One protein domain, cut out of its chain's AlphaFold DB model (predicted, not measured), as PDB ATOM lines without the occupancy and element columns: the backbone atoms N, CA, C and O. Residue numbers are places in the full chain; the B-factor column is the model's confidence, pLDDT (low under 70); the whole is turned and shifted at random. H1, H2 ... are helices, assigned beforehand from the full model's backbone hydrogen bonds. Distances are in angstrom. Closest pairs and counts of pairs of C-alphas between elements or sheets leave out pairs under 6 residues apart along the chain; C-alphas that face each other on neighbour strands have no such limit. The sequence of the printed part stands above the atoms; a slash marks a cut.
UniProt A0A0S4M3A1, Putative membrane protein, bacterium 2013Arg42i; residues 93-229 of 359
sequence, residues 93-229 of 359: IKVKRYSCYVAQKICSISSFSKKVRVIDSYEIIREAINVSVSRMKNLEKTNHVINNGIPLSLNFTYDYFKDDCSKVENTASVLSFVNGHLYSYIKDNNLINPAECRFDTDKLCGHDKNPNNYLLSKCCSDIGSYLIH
ATOM      1  N   ILE A  93      31.910 -23.704  99.529       85.19
ATOM      2  CA  ILE A  93      32.908 -23.245 100.504       85.19
ATOM      3  C   ILE A  93      34.193 -22.793  99.802       85.19
ATOM      4  O   ILE A  93      34.806 -21.810 100.231       85.19
ATOM      5  N   LYS A  94      34.617 -23.498  98.745       88.69
ATOM      6  CA  LYS A  94      35.776 -23.095  97.942       88.69
ATOM      7  C   LYS A  94      35.516 -21.777  97.222       88.69
ATOM      8  O   LYS A  94      36.373 -20.908  97.315       88.69
ATOM      9  N   VAL A  95      34.358 -21.596  96.576       87.88
ATOM     10  CA  VAL A  95      33.998 -20.324  95.919       87.88
ATOM     11  C   VAL A  95      34.083 -19.171  96.912       87.88
ATOM     12  O   VAL A  95      34.799 -18.216  96.640       87.88
ATOM     13  N   LYS A  96      33.458 -19.292  98.091       86.31
ATOM     14  CA  LYS A  96      33.539 -18.268  99.149       86.31
ATOM     15  C   LYS A  96      34.966 -17.985  99.599       86.31
ATOM     16  O   LYS A  96      35.379 -16.842  99.730       86.31
ATOM     17  N   ARG A  97      35.748 -19.039  99.842       87.44
ATOM     18  CA  ARG A  97      37.140 -18.892 100.279       87.44
ATOM     19  C   ARG A  97      37.989 -18.199  99.210       87.44
ATOM     20  O   ARG A  97      38.752 -17.295  99.532       87.44
ATOM     21  N   TYR A  98      37.876 -18.622  97.954       91.06
ATOM     22  CA  TYR A  98      38.681 -18.059  96.879       91.06
ATOM     23  C   TYR A  98      38.204 -16.671  96.456       91.06
ATOM     24  O   TYR A  98      39.053 -15.843  96.155       91.06
ATOM     25  N   SER A  99      36.900 -16.371  96.491       89.00
ATOM     26  CA  SER A  99      36.396 -15.013  96.234       89.00
ATOM     27  C   SER A  99      36.982 -14.026  97.235       89.00
ATOM     28  O   SER A  99      37.456 -12.958  96.861       89.00
ATOM     29  N   CYS A 100      37.053 -14.446  98.492       88.81
ATOM     30  CA  CYS A 100      37.718 -13.743  99.572       88.81
ATOM     31  C   CYS A 100      39.204 -13.483  99.328       88.81
ATOM     32  O   CYS A 100      39.668 -12.349  99.461       88.81
ATOM     33  N   TYR A 101      39.960 -14.513  98.945       89.75
ATOM     34  CA  TYR A 101      41.380 -14.349  98.638       89.75
ATOM     35  C   TYR A 101      41.598 -13.444  97.425       89.75
ATOM     36  O   TYR A 101      42.425 -12.538  97.481       89.75
ATOM     37  N   VAL A 102      40.813 -13.620  96.361       92.12
ATOM     38  CA  VAL A 102      40.867 -12.761  95.174       92.12
ATOM     39  C   VAL A 102      40.561 -11.309  95.546       92.12
ATOM     40  O   VAL A 102      41.349 -10.430  95.205       92.12
ATOM     41  N   ALA A 103      39.501 -11.053  96.319       89.94
ATOM     42  CA  ALA A 103      39.166  -9.712  96.794       89.94
ATOM     43  C   ALA A 103      40.317  -9.092  97.601       89.94
ATOM     44  O   ALA A 103      40.706  -7.957  97.337       89.94
ATOM     45  N   GLN A 104      40.928  -9.849  98.519       88.44
ATOM     46  CA  GLN A 104      42.084  -9.391  99.296       88.44
ATOM     47  C   GLN A 104      43.250  -8.960  98.401       88.44
ATOM     48  O   GLN A 104      43.857  -7.909  98.625       88.44
ATOM     49  N   LYS A 105      43.588  -9.773  97.396       90.94
ATOM     50  CA  LYS A 105      44.717  -9.505  96.497       90.94
ATOM     51  C   LYS A 105      44.422  -8.340  95.556       90.94
ATOM     52  O   LYS A 105      45.294  -7.496  95.381       90.94
ATOM     53  N   ILE A 106      43.193  -8.228  95.051       91.81
ATOM     54  CA  ILE A 106      42.749  -7.053  94.290       91.81
ATOM     55  C   ILE A 106      42.878  -5.786  95.141       91.81
ATOM     56  O   ILE A 106      43.490  -4.819  94.697       91.81
ATOM     57  N   CYS A 107      42.391  -5.806  96.386       89.75
ATOM     58  CA  CYS A 107      42.507  -4.662  97.295       89.75
ATOM     59  C   CYS A 107      43.967  -4.274  97.544       89.75
ATOM     60  O   CYS A 107      44.302  -3.095  97.573       89.75
ATOM     61  N   SER A 108      44.835  -5.275  97.698       88.19
ATOM     62  CA  SER A 108      46.276  -5.087  97.892       88.19
ATOM     63  C   SER A 108      46.907  -4.363  96.696       88.19
ATOM     64  O   SER A 108      47.589  -3.354  96.863       88.19
ATOM     65  N   ILE A 109      46.614  -4.835  95.480       90.62
ATOM     66  CA  ILE A 109      47.139  -4.268  94.231       90.62
ATOM     67  C   ILE A 109      46.564  -2.869  93.971       90.62
ATOM     68  O   ILE A 109      47.331  -1.956  93.674       90.62
ATOM     69  N   SER A 110      45.250  -2.665  94.131       90.00
ATOM     70  CA  SER A 110      44.606  -1.351  93.946       90.00
ATOM     71  C   SER A 110      45.132  -0.320  94.953       90.00
ATOM     72  O   SER A 110      45.527   0.783  94.571       90.00
ATOM     73  N   SER A 111      45.241  -0.688  96.235       87.38
ATOM     74  CA  SER A 111      45.788   0.193  97.276       87.38
ATOM     75  C   SER A 111      47.245   0.583  96.994       87.38
ATOM     76  O   SER A 111      47.608   1.759  97.091       87.38
ATOM     77  N   PHE A 112      48.078  -0.375  96.575       86.56
ATOM     78  CA  PHE A 112      49.466  -0.102  96.199       86.56
ATOM     79  C   PHE A 112      49.568   0.789  94.951       86.56
ATOM     80  O   PHE A 112      50.322   1.765  94.944       86.56
ATOM     81  N   SER A 113      48.778   0.491  93.917       88.56
ATOM     82  CA  SER A 113      48.698   1.263  92.671       88.56
ATOM     83  C   SER A 113      48.346   2.731  92.939       88.56
ATOM     84  O   SER A 113      49.050   3.619  92.459       88.56
ATOM     85  N   LYS A 114      47.362   3.006  93.811       86.69
ATOM     86  CA  LYS A 114      46.997   4.376  94.225       86.69
ATOM     87  C   LYS A 114      48.152   5.125  94.896       86.69
ATOM     88  O   LYS A 114      48.285   6.337  94.714       86.69
ATOM     89  N   LYS A 115      48.995   4.417  95.656       85.25
ATOM     90  CA  LYS A 115      50.143   5.004  96.362       85.25
ATOM     91  C   LYS A 115      51.303   5.331  95.422       85.25
ATOM     92  O   LYS A 115      51.895   6.398  95.551       85.25
ATOM     93  N   VAL A 116      51.640   4.421  94.509       85.31
ATOM     94  CA  VAL A 116      52.825   4.561  93.644       85.31
ATOM     95  C   VAL A 116      52.510   5.299  92.340       85.31
ATOM     96  O   VAL A 116      53.404   5.912  91.773       85.31
ATOM     97  N   ARG A 117      51.255   5.289  91.863       84.38
ATOM     98  CA  ARG A 117      50.773   5.916  90.608       84.38
ATOM     99  C   ARG A 117      51.463   5.466  89.308       84.38
ATOM    100  O   ARG A 117      51.091   5.939  88.244       84.38
ATOM    101  N   VAL A 118      52.441   4.563  89.377       86.00
ATOM    102  CA  VAL A 118      53.159   4.013  88.209       86.00
ATOM    103  C   VAL A 118      52.495   2.742  87.680       86.00
ATOM    104  O   VAL A 118      52.626   2.408  86.509       86.00
ATOM    105  N   ILE A 119      51.788   2.020  88.546       87.75
ATOM    106  CA  ILE A 119      51.235   0.708  88.227       87.75
ATOM    107  C   ILE A 119      49.753   0.847  87.896       87.75
ATOM    108  O   ILE A 119      48.986   1.315  88.740       87.75
ATOM    109  N   ASP A 120      49.347   0.381  86.718       91.44
ATOM    110  CA  ASP A 120      47.937   0.241  86.361       91.44
ATOM    111  C   ASP A 120      47.368  -1.048  86.972       91.44
ATOM    112  O   ASP A 120      47.542  -2.152  86.449       91.44
ATOM    113  N   SER A 121      46.708  -0.910  88.127       91.94
ATOM    114  CA  SER A 121      46.073  -2.043  88.809       91.94
ATOM    115  C   SER A 121      45.012  -2.725  87.948       91.94
ATOM    116  O   SER A 121      44.853  -3.943  88.061       91.94
ATOM    117  N   TYR A 122      44.331  -1.982  87.071       92.19
ATOM    118  CA  TYR A 122      43.270  -2.529  86.243       92.19
ATOM    119  C   TYR A 122      43.806  -3.548  85.248       92.19
ATOM    120  O   TYR A 122      43.299  -4.669  85.207       92.19
ATOM    121  N   GLU A 123      44.875  -3.215  84.529       93.00
ATOM    122  CA  GLU A 123      45.469  -4.128  83.546       93.00
ATOM    123  C   GLU A 123      46.040  -5.396  84.196       93.00
ATOM    124  O   GLU A 123      45.863  -6.494  83.672       93.00
ATOM    125  N   ILE A 124      46.614  -5.302  85.399       93.62
ATOM    126  CA  ILE A 124      47.119  -6.481  86.129       93.62
ATOM    127  C   ILE A 124      45.986  -7.422  86.533       93.62
ATOM    128  O   ILE A 124      46.087  -8.642  86.376       93.62
ATOM    129  N   ILE A 125      44.908  -6.865  87.087       94.25
ATOM    130  CA  ILE A 125      43.758  -7.654  87.533       94.25
ATOM    131  C   ILE A 125      43.044  -8.261  86.319       94.25
ATOM    132  O   ILE A 125      42.648  -9.430  86.356       94.25
ATOM    133  N   ARG A 126      42.940  -7.497  85.227       93.25
ATOM    134  CA  ARG A 126      42.396  -7.937  83.937       93.25
ATOM    135  C   ARG A 126      43.160  -9.104  83.367       93.25
ATOM    136  O   ARG A 126      42.545 -10.112  83.023       93.25
ATOM    137  N   GLU A 127      44.477  -8.989  83.326       94.00
ATOM    138  CA  GLU A 127      45.329 -10.043  82.806       94.00
ATOM    139  C   GLU A 127      45.222 -11.307  83.661       94.00
ATOM    140  O   GLU A 127      44.988 -12.396  83.135       94.00
ATOM    141  N   ALA A 128      45.247 -11.169  84.990       94.69
ATOM    142  CA  ALA A 128      45.080 -12.303  85.897       94.69
ATOM    143  C   ALA A 128      43.755 -13.054  85.673       94.69
ATOM    144  O   ALA A 128      43.735 -14.292  85.677       94.69
ATOM    145  N   ILE A 129      42.648 -12.331  85.461       92.06
ATOM    146  CA  ILE A 129      41.336 -12.924  85.162       92.06
ATOM    147  C   ILE A 129      41.348 -13.597  83.785       92.06
ATOM    148  O   ILE A 129      40.982 -14.771  83.682       92.06
ATOM    149  N   ASN A 130      41.829 -12.907  82.750       90.81
ATOM    150  CA  ASN A 130      41.865 -13.419  81.378       90.81
ATOM    151  C   ASN A 130      42.719 -14.686  81.241       90.81
ATOM    152  O   ASN A 130      42.270 -15.670  80.641       90.81
ATOM    153  N   VAL A 131      43.919 -14.698  81.829       92.44
ATOM    154  CA  VAL A 131      44.826 -15.858  81.831       92.44
ATOM    155  C   VAL A 131      44.179 -17.040  82.547       92.44
ATOM    156  O   VAL A 131      44.182 -18.163  82.036       92.44
ATOM    157  N   SER A 132      43.561 -16.796  83.704       91.88
ATOM    158  CA  SER A 132      42.903 -17.838  84.506       91.88
ATOM    159  C   SER A 132      41.723 -18.476  83.778       91.88
ATOM    160  O   SER A 132      41.560 -19.699  83.778       91.88
ATOM    161  N   VAL A 133      40.922 -17.650  83.111       88.00
ATOM    162  CA  VAL A 133      39.791 -18.087  82.291       88.00
ATOM    163  C   VAL A 133      40.262 -18.881  81.078       88.00
ATOM    164  O   VAL A 133      39.715 -19.945  80.787       88.00
ATOM    165  N   SER A 134      41.283 -18.389  80.376       89.06
ATOM    166  CA  SER A 134      41.833 -19.053  79.190       89.06
ATOM    167  C   SER A 134      42.422 -20.416  79.548       89.06
ATOM    168  O   SER A 134      42.155 -21.409  78.872       89.06
ATOM    169  N   ARG A 135      43.126 -20.501  80.683       89.56
ATOM    170  CA  ARG A 135      43.634 -21.768  81.217       89.56
ATOM    171  C   ARG A 135      42.512 -22.761  81.514       89.56
ATOM    172  O   ARG A 135      42.668 -23.940  81.218       89.56
ATOM    173  N   MET A 136      41.388 -22.300  82.063       86.38
ATOM    174  CA  MET A 136      40.227 -23.161  82.319       86.38
ATOM    175  C   MET A 136      39.581 -23.687  81.037       86.38
ATOM    176  O   MET A 136      39.244 -24.867  80.982       86.38
ATOM    177  N   LYS A 137      39.468 -22.852  79.995       85.88
ATOM    178  CA  LYS A 137      38.963 -23.280  78.679       85.88
ATOM    179  C   LYS A 137      39.834 -24.380  78.067       85.88
ATOM    180  O   LYS A 137      39.303 -25.367  77.571       85.88
ATOM    181  N   ASN A 138      41.157 -24.242  78.168       86.38
ATOM    182  CA  ASN A 138      42.111 -25.205  77.607       86.38
ATOM    183  C   ASN A 138      42.118 -26.560  78.327       86.38
ATOM    184  O   ASN A 138      42.613 -27.536  77.778       86.38
ATOM    185  N   LEU A 139      41.585 -26.639  79.549       84.88
ATOM    186  CA  LEU A 139      41.483 -27.898  80.290       84.88
ATOM    187  C   LEU A 139      40.260 -28.740  79.879       84.88
ATOM    188  O   LEU A 139      39.981 -29.724  80.557       84.88
ATOM    189  N   GLU A 140      39.513 -28.344  78.835       66.75
ATOM    190  CA  GLU A 140      38.295 -29.003  78.310       66.75
ATOM    191  C   GLU A 140      37.198 -29.284  79.357       66.75
ATOM    192  O   GLU A 140      36.203 -29.953  79.086       66.75
ATOM    193  N   LYS A 141      37.323 -28.736  80.569       63.69
ATOM    194  CA  LYS A 141      36.395 -29.004  81.673       63.69
ATOM    195  C   LYS A 141      35.103 -28.190  81.614       63.69
ATOM    196  O   LYS A 141      34.240 -28.387  82.465       63.69
ATOM    197  N   THR A 142      34.940 -27.255  80.669       55.47
ATOM    198  CA  THR A 142      33.864 -26.253  80.771       55.47
ATOM    199  C   THR A 142      33.209 -25.898  79.430       55.47
ATOM    200  O   THR A 142      33.675 -25.002  78.730       55.47
ATOM    201  N   ASN A 143      32.054 -26.500  79.123       60.28
ATOM    202  CA  ASN A 143      31.105 -25.928  78.148       60.28
ATOM    203  C   ASN A 143      30.323 -24.739  78.745       60.28
ATOM    204  O   ASN A 143      29.824 -23.881  78.022       60.28
ATOM    205  N   HIS A 144      30.268 -24.644  80.078       62.44
ATOM    206  CA  HIS A 144      29.660 -23.535  80.812       62.44
ATOM    207  C   HIS A 144      30.729 -22.527  81.224       62.44
ATOM    208  O   HIS A 144      31.168 -22.463  82.374       62.44
ATOM    209  N   VAL A 145      31.193 -21.763  80.238       57.31
ATOM    210  CA  VAL A 145      32.096 -20.634  80.453       57.31
ATOM    211  C   VAL A 145      31.291 -19.544  81.168       57.31
ATOM    212  O   VAL A 145      30.345 -18.995  80.609       57.31
ATOM    213  N   ILE A 146      31.641 -19.261  82.426       63.84
ATOM    214  CA  ILE A 146      31.129 -18.106  83.182       63.84
ATOM    215  C   ILE A 146      31.336 -16.848  82.323       63.84
ATOM    216  O   ILE A 146      32.285 -16.774  81.546       63.84
ATOM    217  N   ASN A 147      30.436 -15.867  82.388       61.81
ATOM    218  CA  ASN A 147      30.626 -14.629  81.635       61.81
ATOM    219  C   ASN A 147      31.843 -13.896  82.237       61.81
ATOM    220  O   ASN A 147      31.776 -13.377  83.346       61.81
ATOM    221  N   ASN A 148      32.981 -13.978  81.548       62.41
ATOM    222  CA  ASN A 148      34.325 -13.890  82.136       62.41
ATOM    223  C   ASN A 148      35.018 -12.533  81.925       62.41
ATOM    224  O   ASN A 148      36.244 -12.447  81.954       62.41
ATOM    225  N   GLY A 149      34.244 -11.482  81.665       70.12
ATOM    226  CA  GLY A 149      34.777 -10.125  81.590       70.12
ATOM    227  C   GLY A 149      35.091  -9.567  82.975       70.12
ATOM    228  O   GLY A 149      34.577 -10.052  83.980       70.12
ATOM    229  N   ILE A 150      35.907  -8.516  83.021       80.56
ATOM    230  CA  ILE A 150      35.892  -7.606  84.162       80.56
ATOM    231  C   ILE A 150      34.590  -6.789  84.108       80.56
ATOM    232  O   ILE A 150      34.267  -6.269  83.037       80.56
ATOM    233  N   PRO A 151      33.861  -6.645  85.229       85.12
ATOM    234  CA  PRO A 151      34.132  -7.247  86.537       85.12
ATOM    235  C   PRO A 151      33.771  -8.740  86.594       85.12
ATOM    236  O   PRO A 151      32.743  -9.168  86.068       85.12
ATOM    237  N   LEU A 152      34.584  -9.524  87.310       85.00
ATOM    238  CA  LEU A 152      34.325 -10.942  87.537       85.00
ATOM    239  C   LEU A 152      33.031 -11.099  88.343       85.00
ATOM    240  O   LEU A 152      32.969 -10.745  89.523       85.00
ATOM    241  N   SER A 153      31.989 -11.625  87.701       85.06
ATOM    242  CA  SER A 153      30.669 -11.757  88.311       85.06
ATOM    243  C   SER A 153      30.503 -13.096  89.023       85.06
ATOM    244  O   SER A 153      30.413 -14.151  88.398       85.06
ATOM    245  N   LEU A 154      30.422 -13.047  90.351       82.75
ATOM    246  CA  LEU A 154      30.184 -14.193  91.227       82.75
ATOM    247  C   LEU A 154      28.709 -14.303  91.608       82.75
ATOM    248  O   LEU A 154      28.371 -14.478  92.779       82.75
ATOM    249  N   ASN A 155      27.824 -14.158  90.621       71.56
ATOM    250  CA  ASN A 155      26.382 -14.178  90.829       71.56
ATOM    251  C   ASN A 155      25.890 -15.624  91.043       71.56
ATOM    252  O   ASN A 155      25.355 -16.266  90.135       71.56
ATOM    253  N   PHE A 156      26.156 -16.147  92.240       68.44
ATOM    254  CA  PHE A 156      25.600 -17.397  92.754       68.44
ATOM    255  C   PHE A 156      24.412 -17.040  93.627       68.44
ATOM    256  O   PHE A 156      24.563 -16.438  94.696       68.44
ATOM    257  N   THR A 157      23.219 -17.388  93.158       60.34
ATOM    258  CA  THR A 157      22.043 -17.392  94.017       60.34
ATOM    259  C   THR A 157      22.246 -18.480  95.060       60.34
ATOM    260  O   THR A 157      22.523 -19.624  94.731       60.34
ATOM    261  N   TYR A 158      22.090 -18.134  96.337       58.66
ATOM    262  CA  TYR A 158      22.235 -19.041  97.486       58.66
ATOM    263  C   TYR A 158      21.214 -20.192  97.510       58.66
ATOM    264  O   TYR A 158      21.080 -20.874  98.526       58.66
ATOM    265  N   ASP A 159      20.475 -20.411  96.425       59.97
ATOM    266  CA  ASP A 159      19.539 -21.510  96.295       59.97
ATOM    267  C   ASP A 159      20.364 -22.793  96.079       59.97
ATOM    268  O   ASP A 159      20.620 -23.230  94.957       59.97
ATOM    269  N   TYR A 160      20.843 -23.343  97.207       54.69
ATOM    270  CA  TYR A 160      21.799 -24.451  97.386       54.69
ATOM    271  C   TYR A 160      21.553 -25.693  96.506       54.69
ATOM    272  O   TYR A 160      22.437 -26.543  96.379       54.69
ATOM    273  N   PHE A 161      20.370 -25.798  95.903       54.47
ATOM    274  CA  PHE A 161      19.890 -26.950  95.147       54.47
ATOM    275  C   PHE A 161      19.601 -26.668  93.666       54.47
ATOM    276  O   PHE A 161      19.251 -27.603  92.952       54.47
ATOM    277  N   LYS A 162      19.719 -25.419  93.194       59.34
ATOM    278  CA  LYS A 162      19.397 -25.067  91.795       59.34
ATOM    279  C   LYS A 162      20.587 -24.677  90.937       59.34
ATOM    280  O   LYS A 162      20.464 -24.704  89.715       59.34
ATOM    281  N   ASP A 163      21.709 -24.312  91.544       63.56
ATOM    282  CA  ASP A 163      22.888 -23.950  90.769       63.56
ATOM    283  C   ASP A 163      23.557 -25.205  90.188       63.56
ATOM    284  O   ASP A 163      23.825 -26.181  90.891       63.56
ATOM    285  N   ASP A 164      23.835 -25.150  88.884       77.06
ATOM    286  CA  ASP A 164      24.593 -26.154  88.141       77.06
ATOM    287  C   ASP A 164      25.956 -26.389  88.817       77.06
ATOM    288  O   ASP A 164      26.798 -25.490  88.916       77.06
ATOM    289  N   CYS A 165      26.184 -27.607  89.305       79.44
ATOM    290  CA  CYS A 165      27.386 -27.963  90.051       79.44
ATOM    291  C   CYS A 165      28.662 -27.737  89.245       79.44
ATOM    292  O   CYS A 165      29.682 -27.316  89.801       79.44
ATOM    293  N   SER A 166      28.595 -27.978  87.932       81.81
ATOM    294  CA  SER A 166      29.706 -27.715  87.028       81.81
ATOM    295  C   SER A 166      30.034 -26.225  87.020       81.81
ATOM    296  O   SER A 166      31.202 -25.856  87.085       81.81
ATOM    297  N   LYS A 167      29.029 -25.343  87.060       83.12
ATOM    298  CA  LYS A 167      29.241 -23.891  87.161       83.12
ATOM    299  C   LYS A 167      29.935 -23.498  88.471       83.12
ATOM    300  O   LYS A 167      30.875 -22.697  88.440       83.12
ATOM    301  N   VAL A 168      29.518 -24.057  89.610       83.94
ATOM    302  CA  VAL A 168      30.133 -23.761  90.923       83.94
ATOM    303  C   VAL A 168      31.581 -24.250  90.969       83.94
ATOM    304  O   VAL A 168      32.471 -23.508  91.391       83.94
ATOM    305  N   GLU A 169      31.841 -25.473  90.502       86.44
ATOM    306  CA  GLU A 169      33.193 -26.034  90.437       86.44
ATOM    307  C   GLU A 169      34.101 -25.208  89.522       86.44
ATOM    308  O   GLU A 169      35.178 -24.784  89.943       86.44
ATOM    309  N   ASN A 170      33.627 -24.884  88.318       86.19
ATOM    310  CA  ASN A 170      34.371 -24.069  87.361       86.19
ATOM    311  C   ASN A 170      34.712 -22.701  87.941       86.19
ATOM    312  O   ASN A 170      35.826 -22.212  87.760       86.19
ATOM    313  N   THR A 171      33.788 -22.104  88.692       86.19
ATOM    314  CA  THR A 171      34.037 -20.805  89.318       86.19
ATOM    315  C   THR A 171      35.062 -20.899  90.434       86.19
ATOM    316  O   THR A 171      35.957 -20.057  90.515       86.19
ATOM    317  N   ALA A 172      34.986 -21.940  91.267       88.81
ATOM    318  CA  ALA A 172      36.002 -22.189  92.282       88.81
ATOM    319  C   ALA A 172      37.390 -22.359  91.644       88.81
ATOM    320  O   ALA A 172      38.370 -21.812  92.154       88.81
ATOM    321  N   SER A 173      37.477 -23.071  90.517       90.69
ATOM    322  CA  SER A 173      38.726 -23.251  89.777       90.69
ATOM    323  C   SER A 173      39.246 -21.946  89.173       90.69
ATOM    324  O   SER A 173      40.416 -21.629  89.383       90.69
ATOM    325  N   VAL A 174      38.400 -21.154  88.498       90.81
ATOM    326  CA  VAL A 174      38.784 -19.828  87.971       90.81
ATOM    327  C   VAL A 174      39.313 -18.948  89.100       90.81
ATOM    328  O   VAL A 174      40.423 -18.433  88.997       90.81
ATOM    329  N   LEU A 175      38.580 -18.831  90.211       92.00
ATOM    330  CA  LEU A 175      39.006 -18.022  91.356       92.00
ATOM    331  C   LEU A 175      40.322 -18.516  91.970       92.00
ATOM    332  O   LEU A 175      41.155 -17.704  92.370       92.00
ATOM    333  N   SER A 176      40.542 -19.833  92.018       94.06
ATOM    334  CA  SER A 176      41.813 -20.403  92.471       94.06
ATOM    335  C   SER A 176      42.977 -20.003  91.559       94.06
ATOM    336  O   SER A 176      44.058 -19.693  92.064       94.06
ATOM    337  N   PHE A 177      42.780 -19.998  90.237       94.06
ATOM    338  CA  PHE A 177      43.803 -19.556  89.284       94.06
ATOM    339  C   PHE A 177      44.066 -18.053  89.382       94.06
ATOM    340  O   PHE A 177      45.230 -17.661  89.461       94.06
ATOM    341  N   VAL A 178      43.011 -17.237  89.491       94.25
ATOM    342  CA  VAL A 178      43.142 -15.780  89.671       94.25
ATOM    343  C   VAL A 178      43.935 -15.490  90.937       94.25
ATOM    344  O   VAL A 178      44.901 -14.734  90.905       94.25
ATOM    345  N   ASN A 179      43.590 -16.150  92.045       94.38
ATOM    346  CA  ASN A 179      44.321 -16.009  93.298       94.38
ATOM    347  C   ASN A 179      45.808 -16.369  93.147       94.38
ATOM    348  O   ASN A 179      46.659 -15.637  93.645       94.38
ATOM    349  N   GLY A 180      46.125 -17.466  92.452       94.31
ATOM    350  CA  GLY A 180      47.510 -17.862  92.184       94.31
ATOM    351  C   GLY A 180      48.274 -16.812  91.377       94.31
ATOM    352  O   GLY A 180      49.380 -16.437  91.755       94.31
ATOM    353  N   HIS A 181      47.659 -16.283  90.319       94.38
ATOM    354  CA  HIS A 181      48.274 -15.271  89.461       94.38
ATOM    355  C   HIS A 181      48.530 -13.955  90.208       94.38
ATOM    356  O   HIS A 181      49.634 -13.414  90.163       94.38
ATOM    357  N   LEU A 182      47.533 -13.456  90.949       94.38
ATOM    358  CA  LEU A 182      47.681 -12.237  91.749       94.38
ATOM    359  C   LEU A 182      48.700 -12.423  92.881       94.38
ATOM    360  O   LEU A 182      49.441 -11.496  93.203       94.38
ATOM    361  N   TYR A 183      48.756 -13.615  93.485       92.94
ATOM    362  CA  TYR A 183      49.751 -13.939  94.505       92.94
ATOM    363  C   TYR A 183      51.176 -13.880  93.952       92.94
ATOM    364  O   TYR A 183      52.018 -13.223  94.566       92.94
ATOM    365  N   SER A 184      51.436 -14.519  92.804       94.19
ATOM    366  CA  SER A 184      52.747 -14.449  92.148       94.19
ATOM    367  C   SER A 184      53.111 -13.007  91.815       94.19
ATOM    368  O   SER A 184      54.174 -12.551  92.213       94.19
ATOM    369  N   TYR A 185      52.182 -12.237  91.235       92.94
ATOM    370  CA  TYR A 185      52.424 -10.829  90.917       92.94
ATOM    371  C   TYR A 185      52.826  -9.995  92.147       92.94
ATOM    372  O   TYR A 185      53.807  -9.253  92.103       92.94
ATOM    373  N   ILE A 186      52.100 -10.139  93.262       90.25
ATOM    374  CA  ILE A 186      52.414  -9.448  94.524       90.25
ATOM    375  C   ILE A 186      53.791  -9.850  95.055       90.25
ATOM    376  O   ILE A 186      54.530  -8.993  95.542       90.25
ATOM    377  N   LYS A 187      54.124 -11.143  94.977       91.25
ATOM    378  CA  LYS A 187      55.398 -11.681  95.457       91.25
ATOM    379  C   LYS A 187      56.568 -11.181  94.609       91.25
ATOM    380  O   LYS A 187      57.524 -10.660  95.169       91.25
ATOM    381  N   ASP A 188      56.467 -11.298  93.291       92.25
ATOM    382  CA  ASP A 188      57.554 -10.990  92.355       92.25
ATOM    383  C   ASP A 188      57.871  -9.489  92.321       92.25
ATOM    384  O   ASP A 188      59.021  -9.094  92.153       92.25
ATOM    385  N   ASN A 189      56.866  -8.642  92.566       87.88
ATOM    386  CA  ASN A 189      57.025  -7.186  92.610       87.88
ATOM    387  C   ASN A 189      57.225  -6.635  94.032       87.88
ATOM    388  O   ASN A 189      57.231  -5.418  94.215       87.88
ATOM    389  N   ASN A 190      57.366  -7.501  95.046       87.25
ATOM    390  CA  ASN A 190      57.495  -7.113  96.454       87.25
ATOM    391  C   ASN A 190      56.449  -6.066  96.887       87.25
ATOM    392  O   ASN A 190      56.771  -5.079  97.554       87.25
ATOM    393  N   LEU A 191      55.183  -6.265  96.501       84.69
ATOM    394  CA  LEU A 191      54.107  -5.330  96.833       84.69
ATOM    395  C   LEU A 191      53.776  -5.442  98.322       84.69
ATOM    396  O   LEU A 191      52.942  -6.243  98.751       84.69
ATOM    397  N   ILE A 192      54.463  -4.644  99.137       74.81
ATOM    398  CA  ILE A 192      54.186  -4.537 100.567       74.81
ATOM    399  C   ILE A 192      52.944  -3.664 100.727       74.81
ATOM    400  O   ILE A 192      52.968  -2.465 100.436       74.81
ATOM    401  N   ASN A 193      51.856  -4.260 101.220       65.62
ATOM    402  CA  ASN A 193      50.651  -3.499 101.529       65.62
ATOM    403  C   ASN A 193      50.956  -2.375 102.523       65.62
ATOM    404  O   ASN A 193      51.682  -2.603 103.500       65.62
ATOM    405  N   PRO A 194      50.352  -1.186 102.344       63.53
ATOM    406  CA  PRO A 194      50.342  -0.190 103.401       63.53
ATOM    407  C   PRO A 194      49.754  -0.822 104.667       63.53
ATOM    408  O   PRO A 194      48.792  -1.590 104.594       63.53
ATOM    409  N   ALA A 195      50.352  -0.523 105.824       69.62
ATOM    410  CA  ALA A 195      50.016  -1.162 107.099       69.62
ATOM    411  C   ALA A 195      48.508  -1.123 107.406       69.62
ATOM    412  O   ALA A 195      47.970  -2.066 107.979       69.62
ATOM    413  N   GLU A 196      47.823  -0.072 106.956       69.88
ATOM    414  CA  GLU A 196      46.394   0.138 107.169       69.88
ATOM    415  C   GLU A 196      45.488  -0.805 106.362       69.88
ATOM    416  O   GLU A 196      44.394  -1.113 106.819       69.88
ATOM    417  N   CYS A 197      45.955  -1.322 105.218       76.75
ATOM    418  CA  CYS A 197      45.237  -2.294 104.381       76.75
ATOM    419  C   CYS A 197      45.888  -3.685 104.402       76.75
ATOM    420  O   CYS A 197      45.665  -4.529 103.526       76.75
ATOM    421  N   ARG A 198      46.716  -3.941 105.419       75.81
ATOM    422  CA  ARG A 198      47.341  -5.236 105.666       75.81
ATOM    423  C   ARG A 198      46.462  -6.043 106.613       75.81
ATOM    424  O   ARG A 198      46.690  -6.096 107.817       75.81
ATOM    425  N   PHE A 199      45.439  -6.672 106.054       72.06
ATOM    426  CA  PHE A 199      44.574  -7.570 106.812       72.06
ATOM    427  C   PHE A 199      44.928  -9.014 106.507       72.06
ATOM    428  O   PHE A 199      45.100  -9.374 105.339       72.06
ATOM    429  N   ASP A 200      44.977  -9.848 107.543       72.12
ATOM    430  CA  ASP A 200      44.925 -11.293 107.366       72.12
ATOM    431  C   ASP A 200      43.624 -11.669 106.662       72.12
ATOM    432  O   ASP A 200      42.607 -10.973 106.769       72.12
ATOM    433  N   THR A 201      43.645 -12.786 105.940       68.44
ATOM    434  CA  THR A 201      42.462 -13.281 105.229       68.44
ATOM    435  C   THR A 201      41.261 -13.432 106.151       68.44
ATOM    436  O   THR A 201      40.148 -13.161 105.722       68.44
ATOM    437  N   ASP A 202      41.497 -13.773 107.416       74.69
ATOM    438  CA  ASP A 202      40.455 -14.002 108.422       74.69
ATOM    439  C   ASP A 202      39.839 -12.696 108.951       74.69
ATOM    440  O   ASP A 202      38.750 -12.694 109.518       74.69
ATOM    441  N   LYS A 203      40.527 -11.560 108.766       79.25
ATOM    442  CA  LYS A 203      39.991 -10.229 109.091       79.25
ATOM    443  C   LYS A 203      39.168  -9.675 107.938       79.25
ATOM    444  O   LYS A 203      38.109  -9.092 108.168       79.25
ATOM    445  N   LEU A 204      39.661  -9.847 106.707       79.94
ATOM    446  CA  LEU A 204      38.931  -9.408 105.519       79.94
ATOM    447  C   LEU A 204      37.721 -10.293 105.259       79.94
ATOM    448  O   LEU A 204      36.699  -9.794 104.816       79.94
ATOM    449  N   CYS A 205      37.829 -11.585 105.531       77.75
ATOM    450  CA  CYS A 205      36.744 -12.521 105.369       77.75
ATOM    451  C   CYS A 205      36.401 -13.098 106.717       77.75
ATOM    452  O   CYS A 205      37.198 -13.837 107.289       77.75
ATOM    453  N   GLY A 206      35.229 -12.713 107.220       76.06
ATOM    454  CA  GLY A 206      34.758 -13.144 108.527       76.06
ATOM    455  C   GLY A 206      34.690 -14.668 108.636       76.06
ATOM    456  O   GLY A 206      34.927 -15.411 107.680       76.06
ATOM    457  N   HIS A 207      34.318 -15.172 109.812       75.94
ATOM    458  CA  HIS A 207      34.191 -16.618 110.034       75.94
ATOM    459  C   HIS A 207      33.229 -17.320 109.059       75.94
ATOM    460  O   HIS A 207      33.394 -18.504 108.763       75.94
ATOM    461  N   ASP A 208      32.261 -16.589 108.512       76.56
ATOM    462  CA  ASP A 208      31.314 -17.039 107.489       76.56
ATOM    463  C   ASP A 208      31.895 -17.069 106.060       76.56
ATOM    464  O   ASP A 208      31.206 -17.474 105.112       76.56
ATOM    465  N   LYS A 209      33.172 -16.687 105.912       77.50
ATOM    466  CA  LYS A 209      33.906 -16.513 104.649       77.50
ATOM    467  C   LYS A 209      33.238 -15.500 103.728       77.50
ATOM    468  O   LYS A 209      33.355 -15.611 102.509       77.50
ATOM    469  N   ASN A 210      32.518 -14.542 104.305       79.31
ATOM    470  CA  ASN A 210      32.001 -13.408 103.567       79.31
ATOM    471  C   ASN A 210      32.972 -12.232 103.688       79.31
ATOM    472  O   ASN A 210      33.543 -12.017 104.762       79.31
ATOM    473  N   PRO A 211      33.158 -11.455 102.610       80.69
ATOM    474  CA  PRO A 211      33.983 -10.264 102.667       80.69
ATOM    475  C   PRO A 211      33.412  -9.236 103.649       80.69
ATOM    476  O   PRO A 211      32.210  -8.976 103.686       80.69
ATOM    477  N   ASN A 212      34.289  -8.622 104.431       85.88
ATOM    478  CA  ASN A 212      33.976  -7.537 105.339       85.88
ATOM    479  C   ASN A 212      33.845  -6.242 104.527       85.88
ATOM    480  O   ASN A 212      34.845  -5.625 104.151       85.88
ATOM    481  N   ASN A 213      32.603  -5.834 104.262       84.25
ATOM    482  CA  ASN A 213      32.290  -4.664 103.436       84.25
ATOM    483  C   ASN A 213      32.901  -3.361 103.973       84.25
ATOM    484  O   ASN A 213      33.279  -2.497 103.183       84.25
ATOM    485  N   TYR A 214      33.058  -3.223 105.293       84.62
ATOM    486  CA  TYR A 214      33.721  -2.059 105.885       84.62
ATOM    487  C   TYR A 214      35.206  -2.005 105.499       84.62
ATOM    488  O   TYR A 214      35.698  -0.973 105.053       84.62
ATOM    489  N   LEU A 215      35.921  -3.129 105.593       83.62
ATOM    490  CA  LEU A 215      37.334  -3.180 105.208       83.62
ATOM    491  C   LEU A 215      37.526  -3.048 103.694       83.62
ATOM    492  O   LEU A 215      38.445  -2.356 103.257       83.62
ATOM    493  N   LEU A 216      36.650  -3.672 102.898       86.19
ATOM    494  CA  LEU A 216      36.667  -3.528 101.442       86.19
ATOM    495  C   LEU A 216      36.435  -2.079 101.017       86.19
ATOM    496  O   LEU A 216      37.235  -1.547 100.261       86.19
ATOM    497  N   SER A 217      35.400  -1.416 101.535       84.62
ATOM    498  CA  SER A 217      35.115  -0.014 101.193       84.62
ATOM    499  C   SER A 217      36.233   0.932 101.633       84.62
ATOM    500  O   SER A 217      36.598   1.828 100.874       84.62
ATOM    501  N   LYS A 218      36.830   0.699 102.812       84.19
ATOM    502  CA  LYS A 218      37.946   1.509 103.316       84.19
ATOM    503  C   LYS A 218      39.217   1.361 102.469       84.19
ATOM    504  O   LYS A 218      39.896   2.350 102.219       84.19
ATOM    505  N   CYS A 219      39.555   0.146 102.035       83.94
ATOM    506  CA  CYS A 219      40.842  -0.133 101.383       83.94
ATOM    507  C   CYS A 219      40.791  -0.272  99.860       83.94
ATOM    508  O   CYS A 219      41.818  -0.132  99.194       83.94
ATOM    509  N   CYS A 220      39.619  -0.547  99.299       88.19
ATOM    510  CA  CYS A 220      39.395  -0.742  97.872       88.19
ATOM    511  C   CYS A 220      37.952  -0.363  97.527       88.19
ATOM    512  O   CYS A 220      37.114  -1.204  97.204       88.19
ATOM    513  N   SER A 221      37.662   0.936  97.600       87.88
ATOM    514  CA  SER A 221      36.360   1.497  97.226       87.88
ATOM    515  C   SER A 221      35.933   1.156  95.789       87.88
ATOM    516  O   SER A 221      34.745   1.102  95.493       87.88
ATOM    517  N   ASP A 222      36.896   0.863  94.916       88.69
ATOM    518  CA  ASP A 222      36.745   0.465  93.517       88.69
ATOM    519  C   ASP A 222      36.674  -1.059  93.303       88.69
ATOM    520  O   ASP A 222      36.693  -1.507  92.159       88.69
ATOM    521  N   ILE A 223      36.575  -1.882  94.360       88.88
ATOM    522  CA  ILE A 223      36.546  -3.355  94.222       88.88
ATOM    523  C   ILE A 223      35.414  -3.837  93.302       88.88
ATOM    524  O   ILE A 223      35.590  -4.815  92.575       88.88
ATOM    525  N   GLY A 224      34.287  -3.115  93.268       87.31
ATOM    526  CA  GLY A 224      33.154  -3.403  92.384       87.31
ATOM    527  C   GLY A 224      33.490  -3.324  90.890       87.31
ATOM    528  O   GLY A 224      32.874  -4.028  90.093       87.31
ATOM    529  N   SER A 225      34.513  -2.549  90.513       88.88
ATOM    530  CA  SER A 225      35.018  -2.479  89.136       88.88
ATOM    531  C   SER A 225      35.729  -3.759  88.701       88.88
ATOM    532  O   SER A 225      35.892  -3.981  87.507       88.88
ATOM    533  N   TYR A 226      36.132  -4.615  89.647       89.31
ATOM    534  CA  TYR A 226      36.868  -5.854  89.383       89.31
ATOM    535  C   TYR A 226      36.084  -7.112  89.737       89.31
ATOM    536  O   TYR A 226      36.272  -8.150  89.102       89.31
ATOM    537  N   LEU A 227      35.234  -7.040  90.764       88.06
ATOM    538  CA  LEU A 227      34.570  -8.190  91.361       88.06
ATOM    539  C   LEU A 227      33.143  -7.825  91.778       88.06
ATOM    540  O   LEU A 227      32.938  -7.006  92.674       88.06
ATOM    541  N   ILE A 228      32.157  -8.500  91.189       86.94
ATOM    542  CA  ILE A 228      30.763  -8.436  91.643       86.94
ATOM    543  C   ILE A 228      30.506  -9.665  92.508       86.94
ATOM    544  O   ILE A 228      30.590 -10.795  92.029       86.94
ATOM    545  N   HIS A 229      30.170  -9.460  93.779       82.06
ATOM    546  CA  HIS A 229      29.864 -10.534  94.721       82.06
ATOM    547  C   HIS A 229      28.533 -10.238  95.424       82.06
ATOM    548  O   HIS A 229      28.335  -9.105  95.854       82.06
TER     549      HIS A 229
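Overview. This is residues 93 to 229 of the 359 residues of the protein "Putative membrane protein" of bacterium 2013Arg42i (UniProt A0A0S4M3A1). Three long helices make the core, packed as a triangle: H1, then H2 folded back beside it as a hairpin, and H3 packing on both and crossing H2 steeply. The short helices H4 and H5 lie on the side of H1 away from H2, and in the long link from H2 to H3 residues 157 to 163 stick out. The 137 printed residues include five named helices, H1 to H5 in order, and no named strand; the class is all helix. The whole is compact, with a radius of gyration of the C-alphas of 14.6 A and spans of 42 by 32 by 21 A.

Along the chain. Find C-alpha 93 at (32.908, -23.245, 100.504); from there H1 runs 34.9 A to residue 116. H2, residues 121 to 138, spans 26.0 A. Find C-alpha 165 at (27.386, -27.963, 90.051), where H3 begins its 34.7 A to residue 188. H4, residues 201 to 204, spans 5.2 A, and H5, residues 213 to 219, spans 9.9 A, ending at C-alpha 219 at (40.842, -0.133, 101.383).

Arrangement. Begin at the hub, H1, which touches the four other helices. With residues 106 to 113 alone it touches H2, closest at the C-alphas of Ser 110 and Ser 121, 5.4 A; this hairpin runs opposite ways at a shallow tilt of 33 degrees, only just short of steep. H1 and H3 touch, the closest C-alphas being those of Val 95 and Ala 172, 4.6 A apart, and run the same way at 32 degrees, a shallow tilt only just short of steep. H2 and H3 touch at a steep tilt of 47 degrees, opposite ways, with the C-alphas of Ser 132 and Phe 177 closest at 5.2 A. H1 touches H4 with residues 100 to 104 alone, closest at the C-alphas of Tyr 101 and Thr 201, 6.8 A. H1 and H5 only just touch, with 3 pairs of C-alphas within 8 A, the closest being Cys 107 and Cys 219 at 6.3 A. In H1, H2, H3 and H5 every O i to N i+4 pair is within hydrogen-bond range; H4 is too short for such a pair.

Size, cuts and confidence. The C-alphas of Val 118 and Phe 161, the two farthest apart, are 46.0 A apart. The printed part has no cut; the links H2 to H3 and H3 to H4 are long. Residues 152 to 153 pair with 227 to 228, parallel. Look for pLDDT under 70 at residues 140 to 148, 156 to 163, 193 to 196 and 201.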